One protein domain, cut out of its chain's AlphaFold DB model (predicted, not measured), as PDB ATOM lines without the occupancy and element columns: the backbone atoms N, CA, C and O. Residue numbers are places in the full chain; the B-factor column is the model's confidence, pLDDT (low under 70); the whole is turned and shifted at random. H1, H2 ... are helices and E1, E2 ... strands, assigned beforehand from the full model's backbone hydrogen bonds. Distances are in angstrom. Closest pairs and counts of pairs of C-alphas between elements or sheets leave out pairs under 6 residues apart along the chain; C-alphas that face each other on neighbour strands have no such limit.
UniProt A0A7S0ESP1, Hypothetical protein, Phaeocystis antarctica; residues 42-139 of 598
ATOM      1  N   GLN A  42     -60.382  26.950  22.291       84.81
ATOM      2  CA  GLN A  42     -59.960  26.399  23.579       84.81
ATOM      3  C   GLN A  42     -59.862  24.871  23.495       84.81
ATOM      4  O   GLN A  42     -60.760  24.227  22.952       84.81
ATOM      5  N   GLY A  43     -58.784  24.303  24.036       81.88
ATOM      6  CA  GLY A  43     -58.483  22.869  24.029       81.88
ATOM      7  C   GLY A  43     -57.218  22.509  23.241       81.88
ATOM      8  O   GLY A  43     -56.601  23.351  22.587       81.88
ATOM      9  N   TYR A  44     -56.831  21.233  23.306       81.38
ATOM     10  CA  TYR A  44     -55.571  20.695  22.785       81.38
ATOM     11  C   TYR A  44     -55.817  19.639  21.692       81.38
ATOM     12  O   TYR A  44     -56.697  18.779  21.819       81.38
ATOM     13  N   CYS A  45     -55.064  19.694  20.588       80.25
ATOM     14  CA  CYS A  45     -55.288  18.784  19.459       80.25
ATOM     15  C   CYS A  45     -54.897  17.327  19.758       80.25
ATOM     16  O   CYS A  45     -55.573  16.411  19.280       80.25
ATOM     17  N   GLY A  46     -53.836  17.098  20.541       71.38
ATOM     18  CA  GLY A  46     -53.316  15.755  20.819       71.38
ATOM     19  C   GLY A  46     -54.126  15.021  21.885       71.38
ATOM     20  O   GLY A  46     -54.360  15.546  22.963       71.38
ATOM     21  N   THR A  47     -54.601  13.803  21.625       56.50
ATOM     22  CA  THR A  47     -55.368  13.041  22.642       56.50
ATOM     23  C   THR A  47     -55.298  11.519  22.472       56.50
ATOM     24  O   THR A  47     -56.204  10.807  22.920       56.50
ATOM     25  N   GLN A  48     -54.236  10.987  21.859       46.34
ATOM     26  CA  GLN A  48     -53.927   9.557  21.933       46.34
ATOM     27  C   GLN A  48     -52.529   9.300  22.499       46.34
ATOM     28  O   GLN A  48     -51.582  10.047  22.253       46.34
ATOM     29  N   LYS A  49     -52.407   8.201  23.261       41.66
ATOM     30  CA  LYS A  49     -51.111   7.602  23.598       41.66
ATOM     31  C   LYS A  49     -50.363   7.370  22.285       41.66
ATOM     32  O   LYS A  49     -50.800   6.564  21.470       41.66
ATOM     33  N   GLU A  50     -49.261   8.096  22.111       51.00
ATOM     34  CA  GLU A  50     -48.423   8.099  20.909       51.00
ATOM     35  C   GLU A  50     -49.132   8.557  19.618       51.00
ATOM     36  O   GLU A  50     -49.276   7.788  18.665       51.00
ATOM     37  N   ASP A  51     -49.505   9.841  19.554       53.44
ATOM     38  CA  ASP A  51     -50.062  10.470  18.347       53.44
ATOM     39  C   ASP A  51     -49.211  10.188  17.086       53.44
ATOM     40  O   ASP A  51     -48.110  10.713  16.872       53.44
ATOM     41  N   LYS A  52     -49.771   9.349  16.205       55.94
ATOM     42  CA  LYS A  52     -49.176   8.950  14.920       55.94
ATOM     43  C   LYS A  52     -48.946  10.145  13.986       55.94
ATOM     44  O   LYS A  52     -48.034  10.104  13.166       55.94
ATOM     45  N   GLU A  53     -49.717  11.221  14.136       56.00
ATOM     46  CA  GLU A  53     -49.567  12.456  13.354       56.00
ATOM     47  C   GLU A  53     -48.309  13.249  13.737       56.00
ATOM     48  O   GLU A  53     -47.578  13.709  12.860       56.00
ATOM     49  N   THR A  54     -47.967  13.332  15.025       56.41
ATOM     50  CA  THR A  54     -46.701  13.943  15.460       56.41
ATOM     51  C   THR A  54     -45.510  13.084  15.034       56.41
ATOM     52  O   THR A  54     -44.457  13.623  14.706       56.41
ATOM     53  N   LYS A  55     -45.669  11.750  14.959       59.72
ATOM     54  CA  LYS A  55     -44.662  10.857  14.350       59.72
ATOM     55  C   LYS A  55     -44.508  11.099  12.839       59.72
ATOM     56  O   LYS A  55     -43.374  11.171  12.381       59.72
ATOM     57  N   LYS A  56     -45.588  11.326  12.076       58.66
ATOM     58  CA  LYS A  56     -45.497  11.729  10.652       58.66
ATOM     59  C   LYS A  56     -44.703  13.029  10.469       58.66
ATOM     60  O   LYS A  56     -43.864  13.099   9.578       58.66
ATOM     61  N   LEU A  57     -44.890  14.020  11.346       56.69
ATOM     62  CA  LEU A  57     -44.112  15.268  11.320       56.69
ATOM     63  C   LEU A  57     -42.622  15.089  11.687       56.69
ATOM     64  O   LEU A  57     -41.815  15.932  11.310       56.69
ATOM     65  N   ARG A  58     -42.217  13.994  12.351       57.81
ATOM     66  CA  ARG A  58     -40.790  13.681  12.602       57.81
ATOM     67  C   ARG A  58     -40.045  13.163  11.370       57.81
ATOM     68  O   ARG A  58     -38.820  13.210  11.361       57.81
ATOM     69  N   HIS A  59     -40.765  12.692  10.352       59.84
ATOM     70  CA  HIS A  59     -40.208  12.316   9.047       59.84
ATOM     71  C   HIS A  59     -40.303  13.452   8.013       59.84
ATOM     72  O   HIS A  59     -39.952  13.262   6.852       59.84
ATOM     73  N   ALA A  60     -40.790  14.627   8.424       62.09
ATOM     74  CA  ALA A  60     -40.825  15.822   7.596       62.09
ATOM     75  C   ALA A  60     -39.433  16.504   7.540       62.09
ATOM     76  O   ALA A  60     -38.550  16.167   8.334       62.09
ATOM     77  N   PRO A  61     -39.225  17.471   6.627       62.47
ATOM     78  CA  PRO A  61     -37.965  18.203   6.467       62.47
ATOM     79  C   PRO A  61     -37.410  18.800   7.768       62.47
ATOM     80  O   PRO A  61     -38.149  19.072   8.718       62.47
ATOM     81  N   SER A  62     -36.100  19.065   7.797       62.72
ATOM     82  CA  SER A  62     -35.362  19.529   8.986       62.72
ATOM     83  C   SER A  62     -35.983  20.748   9.684       62.72
ATOM     84  O   SER A  62     -35.944  20.824  10.911       62.72
ATOM     85  N   ALA A  63     -36.630  21.646   8.932       59.06
ATOM     86  CA  ALA A  63     -37.390  22.785   9.452       59.06
ATOM     87  C   ALA A  63     -38.520  22.388  10.427       59.06
ATOM     88  O   ALA A  63     -38.761  23.081  11.414       59.06
ATOM     89  N   CYS A  64     -39.184  21.252  10.197       63.72
ATOM     90  CA  CYS A  64     -40.200  20.707  11.099       63.72
ATOM     91  C   CYS A  64     -39.569  19.950  12.279       63.72
ATOM     92  O   CYS A  64     -40.055  20.047  13.402       63.72
ATOM     93  N   ALA A  65     -38.472  19.216  12.058       55.69
ATOM     94  CA  ALA A  65     -37.811  18.428  13.104       55.69
ATOM     95  C   ALA A  65     -37.084  19.303  14.148       55.69
ATOM     96  O   ALA A  65     -37.151  19.026  15.348       55.69
ATOM     97  N   GLY A  66     -36.438  20.393  13.713       51.38
ATOM     98  CA  GLY A  66     -35.794  21.369  14.598       51.38
ATOM     99  C   GLY A  66     -36.778  22.090  15.523       51.38
ATOM    100  O   GLY A  66     -36.408  22.497  16.623       51.38
ATOM    101  N   ALA A  67     -38.053  22.170  15.133       51.97
ATOM    102  CA  ALA A  67     -39.108  22.803  15.916       51.97
ATOM    103  C   ALA A  67     -39.552  22.003  17.158       51.97
ATOM    104  O   ALA A  67     -40.396  22.504  17.884       51.97
ATOM    105  N   PHE A  68     -39.024  20.799  17.430       51.69
ATOM    106  CA  PHE A  68     -39.484  19.943  18.543       51.69
ATOM    107  C   PHE A  68     -38.550  19.833  19.761       51.69
ATOM    108  O   PHE A  68     -38.978  19.266  20.763       51.69
ATOM    109  N   LYS A  69     -37.287  20.289  19.702       44.09
ATOM    110  CA  LYS A  69     -36.297  19.976  20.764       44.09
ATOM    111  C   LYS A  69     -36.027  21.077  21.793       44.09
ATOM    112  O   LYS A  69     -35.842  20.739  22.956       44.09
ATOM    113  N   HIS A  70     -36.037  22.351  21.403       48.34
ATOM    114  CA  HIS A  70     -35.931  23.495  22.321       48.34
ATOM    115  C   HIS A  70     -36.834  24.622  21.804       48.34
ATOM    116  O   HIS A  70     -36.643  25.104  20.688       48.34
ATOM    117  N   TRP A  71     -37.876  24.972  22.562       60.00
ATOM    118  CA  TRP A  71     -39.035  25.694  22.011       60.00
ATOM    119  C   TRP A  71     -38.926  27.212  21.951       60.00
ATOM    120  O   TRP A  71     -39.610  27.824  21.129       60.00
ATOM    121  N   TYR A  72     -37.979  27.797  22.679       55.72
ATOM    122  CA  TYR A  72     -37.554  29.178  22.473       55.72
ATOM    123  C   TYR A  72     -36.036  29.202  22.348       55.72
ATOM    124  O   TYR A  72     -35.332  28.594  23.151       55.72
ATOM    125  N   ALA A  73     -35.551  29.863  21.299       46.78
ATOM    126  CA  ALA A  73     -34.173  30.326  21.274       46.78
ATOM    127  C   ALA A  73     -34.095  31.570  22.165       46.78
ATOM    128  O   ALA A  73     -35.074  32.323  22.242       46.78
ATOM    129  N   ASP A  74     -32.953  31.788  22.815       46.66
ATOM    130  CA  ASP A  74     -32.750  32.939  23.696       46.66
ATOM    131  C   ASP A  74     -33.081  34.251  22.957       46.66
ATOM    132  O   ASP A  74     -32.394  34.638  22.011       46.66
ATOM    133  N   GLY A  75     -34.158  34.925  23.384       55.22
ATOM    134  CA  GLY A  75     -34.559  36.249  22.890       55.22
ATOM    135  C   GLY A  75     -35.842  36.346  22.047       55.22
ATOM    136  O   GLY A  75     -36.193  37.462  21.674       55.22
ATOM    137  N   SER A  76     -36.567  35.258  21.746       59.38
ATOM    138  CA  SER A  76     -37.888  35.355  21.081       59.38
ATOM    139  C   SER A  76     -39.055  35.225  22.067       59.38
ATOM    140  O   SER A  76     -39.155  34.193  22.731       59.38
ATOM    141  N   ASP A  77     -39.966  36.205  22.107       70.50
ATOM    142  CA  ASP A  77     -41.112  36.191  23.029       70.50
ATOM    143  C   ASP A  77     -42.090  35.022  22.759       70.50
ATOM    144  O   ASP A  77     -42.597  34.869  21.636       70.50
ATOM    145  N   PRO A  78     -42.408  34.200  23.777       78.94
ATOM    146  CA  PRO A  78     -43.270  33.036  23.625       78.94
ATOM    147  C   PRO A  78     -44.733  33.418  23.393       78.94
ATOM    148  O   PRO A  78     -45.417  33.929  24.279       78.94
ATOM    149  N   SER A  79     -45.244  33.129  22.193       84.31
ATOM    150  CA  SER A  79     -46.628  33.425  21.814       84.31
ATOM    151  C   SER A  79     -47.228  32.389  20.858       84.31
ATOM    152  O   SER A  79     -46.528  31.780  20.043       84.31
ATOM    153  N   LEU A  80     -48.562  32.268  20.887       85.06
ATOM    154  CA  LEU A  80     -49.349  31.514  19.901       85.06
ATOM    155  C   LEU A  80     -49.038  31.954  18.458       85.06
ATOM    156  O   LEU A  80     -49.010  31.124  17.551       85.06
ATOM    157  N   ARG A  81     -48.749  33.247  18.247       83.81
ATOM    158  CA  ARG A  81     -48.343  33.792  16.946       83.81
ATOM    159  C   ARG A  81     -47.005  33.217  16.477       83.81
ATOM    160  O   ARG A  81     -46.948  32.683  15.375       83.81
ATOM    161  N   ALA A  82     -45.966  33.263  17.312       82.88
ATOM    162  CA  ALA A  82     -44.663  32.676  16.982       82.88
ATOM    163  C   ALA A  82     -44.766  31.156  16.736       82.88
ATOM    164  O   ALA A  82     -44.067  30.606  15.884       82.88
ATOM    165  N   CYS A  83     -45.680  30.479  17.440       86.69
ATOM    166  CA  CYS A  83     -46.008  29.075  17.198       86.69
ATOM    167  C   CYS A  83     -46.647  28.862  15.806       86.69
ATOM    168  O   CYS A  83     -46.230  27.986  15.044       86.69
ATOM    169  N   ALA A  84     -47.610  29.709  15.425       89.12
ATOM    170  CA  ALA A  84     -48.272  29.665  14.121       89.12
ATOM    171  C   ALA A  84     -47.323  29.981  12.949       89.12
ATOM    172  O   ALA A  84     -47.343  29.267  11.948       89.12
ATOM    173  N   GLU A  85     -46.454  30.986  13.082       85.56
ATOM    174  CA  GLU A  85     -45.445  31.345  12.071       85.56
ATOM    175  C   GLU A  85     -44.476  30.174  11.798       85.56
ATOM    176  O   GLU A  85     -44.176  29.867  10.644       85.56
ATOM    177  N   ARG A  86     -44.086  29.411  12.831       82.69
ATOM    178  CA  ARG A  86     -43.288  28.176  12.674       82.69
ATOM    179  C   ARG A  86     -44.045  27.048  11.965       82.69
ATOM    180  O   ARG A  86     -43.447  26.308  11.187       82.69
ATOM    181  N   CYS A  87     -45.353  26.921  12.186       87.88
ATOM    182  CA  CYS A  87     -46.187  25.967  11.446       87.88
ATOM    183  C   CYS A  87     -46.266  26.313   9.952       87.88
ATOM    184  O   CYS A  87     -46.194  25.413   9.115       87.88
ATOM    185  N   LEU A  88     -46.360  27.606   9.615       87.44
ATOM    186  CA  LEU A  88     -46.313  28.086   8.231       87.44
ATOM    187  C   LEU A  88     -44.965  27.743   7.575       87.44
ATOM    188  O   LEU A  88     -44.965  27.096   6.533       87.44
ATOM    189  N   ALA A  89     -43.837  28.030   8.234       83.38
ATOM    190  CA  ALA A  89     -42.502  27.690   7.728       83.38
ATOM    191  C   ALA A  89     -42.277  26.167   7.563       83.38
ATOM    192  O   ALA A  89     -41.700  25.710   6.571       83.38
ATOM    193  N   CYS A  90     -42.775  25.348   8.499       84.00
ATOM    194  CA  CYS A  90     -42.769  23.887   8.357       84.00
ATOM    195  C   CYS A  90     -43.607  23.437   7.144       84.00
ATOM    196  O   CYS A  90     -43.191  22.534   6.420       84.00
ATOM    197  N   ARG A  91     -44.747  24.091   6.872       86.50
ATOM    198  CA  ARG A  91     -45.581  23.819   5.691       86.50
ATOM    199  C   ARG A  91     -44.896  24.216   4.381       86.50
ATOM    200  O   ARG A  91     -44.885  23.423   3.447       86.50
ATOM    201  N   GLU A  92     -44.286  25.395   4.332       83.56
ATOM    202  CA  GLU A  92     -43.507  25.889   3.181       83.56
ATOM    203  C   GLU A  92     -42.318  24.983   2.847       83.56
ATOM    204  O   GLU A  92     -41.993  24.792   1.680       83.56
ATOM    205  N   SER A  93     -41.726  24.349   3.861       81.12
ATOM    206  CA  SER A  93     -40.638  23.385   3.675       81.12
ATOM    207  C   SER A  93     -41.093  22.038   3.090       81.12
ATOM    208  O   SER A  93     -40.239  21.225   2.756       81.12
ATOM    209  N   GLY A  94     -42.404  21.769   2.988       82.88
ATOM    210  CA  GLY A  94     -42.975  20.479   2.565       82.88
ATOM    211  C   GLY A  94     -43.558  19.626   3.701       82.88
ATOM    212  O   GLY A  94     -43.932  18.473   3.487       82.88
ATOM    213  N   GLY A  95     -43.645  20.158   4.923       83.75
ATOM    214  CA  GLY A  95     -44.329  19.516   6.045       83.75
ATOM    215  C   GLY A  95     -45.853  19.663   5.987       83.75
ATOM    216  O   GLY A  95     -46.403  20.565   5.364       83.75
ATOM    217  N   ALA A  96     -46.572  18.799   6.703       84.62
ATOM    218  CA  ALA A  96     -48.037  18.785   6.691       84.62
ATOM    219  C   ALA A  96     -48.698  19.723   7.727       84.62
ATOM    220  O   ALA A  96     -49.874  19.544   8.032       84.62
ATOM    221  N   CYS A  97     -47.973  20.680   8.325       88.12
ATOM    222  CA  CYS A  97     -48.486  21.448   9.467       88.12
ATOM    223  C   CYS A  97     -49.705  22.317   9.110       88.12
ATOM    224  O   CYS A  97     -49.696  23.078   8.140       88.12
ATOM    225  N   ARG A  98     -50.750  22.215   9.938       90.69
ATOM    226  CA  ARG A  98     -52.000  22.970   9.803       90.69
ATOM    227  C   ARG A  98     -52.501  23.559  11.117       90.69
ATOM    228  O   ARG A  98     -53.001  24.674  11.102       90.69
ATOM    229  N   TYR A  99     -52.390  22.847  12.232       90.81
ATOM    230  CA  TYR A  99     -52.867  23.339  13.522       90.81
ATOM    231  C   TYR A  99     -51.702  23.525  14.482       90.81
ATOM    232  O   TYR A  99     -50.745  22.749  14.463       90.81
ATOM    233  N   VAL A 100     -51.814  24.529  15.343       91.00
ATOM    234  CA  VAL A 100     -50.918  24.723  16.485       91.00
ATOM    235  C   VAL A 100     -51.726  24.743  17.770       91.00
ATOM    236  O   VAL A 100     -52.807  25.325  17.779       91.00
ATOM    237  N   SER A 101     -51.217  24.131  18.837       88.50
ATOM    238  CA  SER A 101     -51.747  24.275  20.198       88.50
ATOM    239  C   SER A 101     -50.682  24.924  21.077       88.50
ATOM    240  O   SER A 101     -49.534  24.492  21.070       88.50
ATOM    241  N   PHE A 102     -51.066  25.955  21.826       87.44
ATOM    242  CA  PHE A 102     -50.186  26.745  22.684       87.44
ATOM    243  C   PHE A 102     -50.717  26.774  24.121       87.44
ATOM    244  O   PHE A 102     -51.914  26.994  24.321       87.44
ATOM    245  N   SER A 103     -49.855  26.587  25.123       83.56
ATOM    246  CA  SER A 103     -50.231  26.754  26.537       83.56
ATOM    247  C   SER A 103     -49.078  27.213  27.416       83.56
ATOM    248  O   SER A 103     -47.917  26.965  27.102       83.56
ATOM    249  N   PHE A 104     -49.429  27.775  28.570       77.44
ATOM    250  CA  PHE A 104     -48.548  27.850  29.730       77.44
ATOM    251  C   PHE A 104     -48.975  26.769  30.723       77.44
ATOM    252  O   PHE A 104     -50.153  26.704  31.093       77.44
ATOM    253  N   ASP A 105     -48.045  25.927  31.166       69.31
ATOM    254  CA  ASP A 105     -48.308  24.992  32.255       69.31
ATOM    255  C   ASP A 105     -48.206  25.683  33.634       69.31
ATOM    256  O   ASP A 105     -47.876  26.866  33.755       69.31
ATOM    257  N   ARG A 106     -48.497  24.946  34.714       62.50
ATOM    258  CA  ARG A 106     -48.450  25.496  36.085       62.50
ATOM    259  C   ARG A 106     -47.036  25.810  36.592       62.50
ATOM    260  O   ARG A 106     -46.916  26.440  37.639       62.50
ATOM    261  N   THR A 107     -45.993  25.363  35.897       61.78
ATOM    262  CA  THR A 107     -44.585  25.659  36.205       61.78
ATOM    263  C   THR A 107     -44.064  26.875  35.434       61.78
ATOM    264  O   THR A 107     -42.956  27.335  35.697       61.78
ATOM    265  N   GLY A 108     -44.868  27.427  34.517       62.44
ATOM    266  CA  GLY A 108     -44.458  28.486  33.597       62.44
ATOM    267  C   GLY A 108     -43.732  27.964  32.355       62.44
ATOM    268  O   GLY A 108     -43.267  28.770  31.550       62.44
ATOM    269  N   ALA A 109     -43.651  26.642  32.167       68.31
ATOM    270  CA  ALA A 109     -43.164  26.065  30.926       68.31
ATOM    271  C   ALA A 109     -44.183  26.322  29.808       68.31
ATOM    272  O   ALA A 109     -45.397  26.201  29.997       68.31
ATOM    273  N   ILE A 110     -43.675  26.701  28.637       76.25
ATOM    274  CA  ILE A 110     -44.493  27.019  27.469       76.25
ATOM    275  C   ILE A 110     -44.521  25.811  26.532       76.25
ATOM    276  O   ILE A 110     -43.468  25.312  26.134       76.25
ATOM    277  N   ASP A 111     -45.724  25.390  26.145       77.56
ATOM    278  CA  ASP A 111     -45.966  24.346  25.148       77.56
ATOM    279  C   ASP A 111     -46.380  24.977  23.808       77.56
ATOM    280  O   ASP A 111     -47.243  25.859  23.782       77.56
ATOM    281  N   CYS A 112     -45.756  24.544  22.709       83.69
ATOM    282  CA  CYS A 112     -46.072  24.921  21.330       83.69
ATOM    283  C   CYS A 112     -46.056  23.667  20.436       83.69
ATOM    284  O   CYS A 112     -45.068  23.344  19.773       83.69
ATOM    285  N   ALA A 113     -47.172  22.941  20.411       84.75
ATOM    286  CA  ALA A 113     -47.312  21.706  19.651       84.75
ATOM    287  C   ALA A 113     -47.860  21.946  18.231       84.75
ATOM    288  O   ALA A 113     -48.838  22.670  18.034       84.75
ATOM    289  N   LEU A 114     -47.247  21.294  17.237       86.19
ATOM    290  CA  LEU A 114     -47.595  21.377  15.812       86.19
ATOM    291  C   LEU A 114     -48.319  20.104  15.339       86.19
ATOM    292  O   LEU A 114     -47.862  18.994  15.623       86.19
ATOM    293  N   TYR A 115     -49.395  20.248  14.559       84.62
ATOM    294  CA  TYR A 115     -50.224  19.131  14.083       84.62
ATOM    295  C   TYR A 115     -50.604  19.257  12.606       84.62
ATOM    296  O   TYR A 115     -50.913  20.343  12.111       84.62
ATOM    297  N   ALA A 116     -50.680  18.118  11.913       85.44
ATOM    298  CA  ALA A 116     -51.210  18.042  10.550       85.44
ATOM    299  C   ALA A 116     -52.750  17.987  10.498       85.44
ATOM    300  O   ALA A 116     -53.379  18.524   9.587       85.44
ATOM    301  N   ALA A 117     -53.369  17.379  11.511       84.56
ATOM    302  CA  ALA A 117     -54.814  17.250  11.651       84.56
ATOM    303  C   ALA A 117     -55.235  17.491  13.106       84.56
ATOM    304  O   ALA A 117     -54.482  17.195  14.032       84.56
ATOM    305  N   CYS A 118     -56.445  18.009  13.308       86.06
ATOM    306  CA  CYS A 118     -56.999  18.276  14.629       86.06
ATOM    307  C   CYS A 118     -58.515  18.054  14.626       86.06
ATOM    308  O   CYS A 118     -59.216  18.512  13.723       86.06
ATOM    309  N   ASN A 119     -59.039  17.354  15.637       86.00
ATOM    310  CA  ASN A 119     -60.479  17.152  15.785       86.00
ATOM    311  C   ASN A 119     -61.096  18.349  16.523       86.00
ATOM    312  O   ASN A 119     -61.266  18.328  17.744       86.00
ATOM    313  N   THR A 120     -61.445  19.395  15.773       83.38
ATOM    314  CA  THR A 120     -61.971  20.656  16.321       83.38
ATOM    315  C   THR A 120     -63.259  20.482  17.133       83.38
ATOM    316  O   THR A 120     -63.452  21.187  18.120       83.38
ATOM    317  N   ARG A 121     -64.094  19.478  16.819       81.81
ATOM    318  CA  ARG A 121     -65.291  19.128  17.613       81.81
ATOM    319  C   ARG A 121     -64.958  18.596  19.015       81.81
ATOM    320  O   ARG A 121     -65.820  18.622  19.891       81.81
ATOM    321  N   ARG A 122     -63.737  18.091  19.234       80.00
ATOM    322  CA  ARG A 122     -63.258  17.602  20.540       80.00
ATOM    323  C   ARG A 122     -62.631  18.709  21.390       80.00
ATOM    324  O   ARG A 122     -62.695  18.601  22.609       80.00
ATOM    325  N   LEU A 123     -62.069  19.756  20.774       79.31
ATOM    326  CA  LEU A 123     -61.429  20.882  21.477       79.31
ATOM    327  C   LEU A 123     -62.386  21.522  22.494       79.31
ATOM    328  O   LEU A 123     -62.073  21.577  23.678       79.31
ATOM    329  N   ALA A 124     -63.617  21.825  22.068       69.81
ATOM    330  CA  ALA A 124     -64.676  22.407  22.901       69.81
ATOM    331  C   ALA A 124     -65.123  21.555  24.115       69.81
ATOM    332  O   ALA A 124     -65.966  21.998  24.890       69.81
ATOM    333  N   LYS A 125     -64.601  20.329  24.281       73.12
ATOM    334  CA  LYS A 125     -64.865  19.440  25.430       73.12
ATOM    335  C   LYS A 125     -63.650  19.256  26.350       73.12
ATOM    336  O   LYS A 125     -63.699  18.420  27.249       73.12
ATOM    337  N   GLN A 126     -62.550  19.964  26.103       68.56
ATOM    338  CA  GLN A 126     -61.303  19.860  26.866       68.56
ATOM    339  C   GLN A 126     -61.089  21.071  27.790       68.56
ATOM    340  O   GLN A 126     -61.665  22.133  27.548       68.56
ATOM    341  N   PRO A 127     -60.267  20.943  28.851       61.19
ATOM    342  CA  PRO A 127     -59.937  22.067  29.726       61.19
ATOM    343  C   PRO A 127     -59.268  23.226  28.968       61.19
ATOM    344  O   PRO A 127     -58.390  23.024  28.129       61.19
ATOM    345  N   ALA A 128     -59.658  24.453  29.324       68.50
ATOM    346  CA  ALA A 128     -59.265  25.714  28.684       68.50
ATOM    347  C   ALA A 128     -57.822  26.179  28.996       68.50
ATOM    348  O   ALA A 128     -57.555  27.371  29.124       68.50
ATOM    349  N   THR A 129     -56.885  25.245  29.182       77.19
ATOM    350  CA  THR A 129     -55.462  25.557  29.416       77.19
ATOM    351  C   THR A 129     -54.668  25.710  28.120       77.19
ATOM    352  O   THR A 129     -53.571  26.254  28.151       77.19
ATOM    353  N   TYR A 130     -55.216  25.254  26.989       81.94
ATOM    354  CA  TYR A 130     -54.592  25.322  25.667       81.94
ATOM    355  C   TYR A 130     -55.413  26.185  24.710       81.94
ATOM    356  O   TYR A 130     -56.639  26.086  24.669       81.94
ATOM    357  N   GLN A 131     -54.718  26.968  23.891       88.12
ATOM    358  CA  GLN A 131     -55.272  27.724  22.774       88.12
ATOM    359  C   GLN A 131     -54.814  27.093  21.460       88.12
ATOM    360  O   GLN A 131     -53.617  26.983  21.207       88.12
ATOM    361  N   THR A 132     -55.759  26.691  20.614       88.56
ATOM    362  CA  THR A 132     -55.495  26.031  19.332       88.56
ATOM    363  C   THR A 132     -55.890  26.911  18.147       88.56
ATOM    364  O   THR A 132     -56.986  27.467  18.123       88.56
ATOM    365  N   LEU A 133     -55.036  27.000  17.125       91.69
ATOM    366  CA  LEU A 133     -55.246  27.828  15.932       91.69
ATOM    367  C   LEU A 133     -55.036  27.023  14.637       91.69
ATOM    368  O   LEU A 133     -54.056  26.288  14.518       91.69
ATOM    369  N   ASP A 134     -55.936  27.179  13.658       91.94
ATOM    370  CA  ASP A 134     -55.779  26.643  12.294       91.94
ATOM    371  C   ASP A 134     -55.023  27.654  11.418       91.94
ATOM    372  O   ASP A 134     -55.530  28.727  11.087       91.94
ATOM    373  N   THR A 135     -53.800  27.317  11.017       89.50
ATOM    374  CA  THR A 135     -52.916  28.192  10.238       89.50
ATOM    375  C   THR A 135     -53.267  28.242   8.750       89.50
ATOM    376  O   THR A 135     -52.709  29.064   8.019       89.50
ATOM    377  N   GLN A 136     -54.221  27.435   8.263       85.94
ATOM    378  CA  GLN A 136     -54.804  27.675   6.935       85.94
ATOM    379  C   GLN A 136     -55.667  28.942   6.906       85.94
ATOM    380  O   GLN A 136     -55.735  29.585   5.859       85.94
ATOM    381  N   ALA A 137     -56.245  29.358   8.040       78.38
ATOM    382  CA  ALA A 137     -56.987  30.618   8.139       78.38
ATOM    383  C   ALA A 137     -56.085  31.865   8.010       78.38
ATOM    384  O   ALA A 137     -56.581  32.951   7.729       78.38
ATOM    385  N   ILE A 138     -54.764  31.708   8.167       77.06
ATOM    386  CA  ILE A 138     -53.771  32.789   8.036       77.06
ATOM    387  C   ILE A 138     -53.308  32.953   6.572       77.06
ATOM    388  O   ILE A 138     -52.916  34.039   6.162       77.06
ATOM    389  N   GLY A 139     -53.347  31.884   5.765       56.16
ATOM    390  CA  GLY A 139     -52.655  31.819   4.467       56.16
ATOM    391  C   GLY A 139     -53.496  32.065   3.207       56.16
ATOM    392  O   GLY A 139     -52.974  31.897   2.109       56.16
TER     393      GLY A 139
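This is residues 42 to 139 of the 598 residues of the protein "Hypothetical protein" of Phaeocystis antarctica (UniProt A0A7S0ESP1). A small three-stranded antiparallel sheet has the longest helix, H3, slanting over one face, while two short helices, H1 and H2, gather by its edge strand E2. H2 and H3 form a helical hairpin, and the four-residue H4 lies out near the other edge strand, E3. The printed part has 98 residues, with four named helices and three named strands in the order H1 H2 H3 E1 E2 H4 E3; the sheet's order is E2 E1 E3. The class is mixed, helices and strands, with under half of the residues in named elements. The whole is compact and rounded, with a radius of gyration of the C-alphas of 12.7 A and spans of 33 by 30 by 28 A.

H1, residues 52 to 58, and H2, residues 62 to 68, touch only at the corner by their tight link, with Arg 58 and Ala 65 as closest C-alphas at 5.6 A. H2 touches H3, residues 80 to 92, with a shallow tilt of 28 degrees, opposite ways; the closest C-alphas are those of Cys 64 and Cys 90, 4.9 A, and H3 touches H2 with residues 86 to 90 alone. E1, residues 99 to 104, and E2, residues 110 to 115, form a hairpin, with N 101 and O 113 within hydrogen-bond range at 2.9 A. H3 is on the sheet at a height of 8.1 A, over E2 and E1, forming two layers, a helix on one face of a sheet. On the local plane its line stands at 30.3 degrees to E1, only just slantwise to the strands; the closest C-alphas of H3 and E1 are those of Leu 80 and Phe 102, 5.6 A. H1 only grazes the sheet, with C-alphas 54 and 115 the closest to E2 at 6.4 A; H2 also only grazes it. H4, residues 120 to 123, only grazes the sheet and is near E3, residues 130 to 134. E1 and E3 are antiparallel at 159 degrees, with N 102 and O 131 within hydrogen-bond range at 2.8 A. E2, H4 and E3 make a split strand-helix-strand unit, two strands running the same way with E1 between them, and its crossover is right-handed. H1 and H3 are apart, and H4 is apart from H1, H2 and H3. In H1 and H3 every O i to N i+4 pair is within hydrogen-bond range; H2 has 1 of 3, with 3 of 4 O i to N i+3 pairs, and H4 is too short for such a pair.

H1 begins at C-alpha 52, (-49.176, 8.950, 14.920), and H2 follows. H3 measures 18.6 A from C-alpha 80 to C-alpha 92, E1 17.4 A, E2 16.6 A and E3 13.5 A. E3 ends at C-alpha 134, (-55.779, 26.643, 12.294).

The C-alphas of Asp 74 and Arg 121 are the two farthest apart, 35.9 A. The printed part has no cut, and the link from H2 to H3 is long, with 11 residues. The mean pLDDT of the printed part is 73.0; 40 residues are under 70, among them residues 47 to 76.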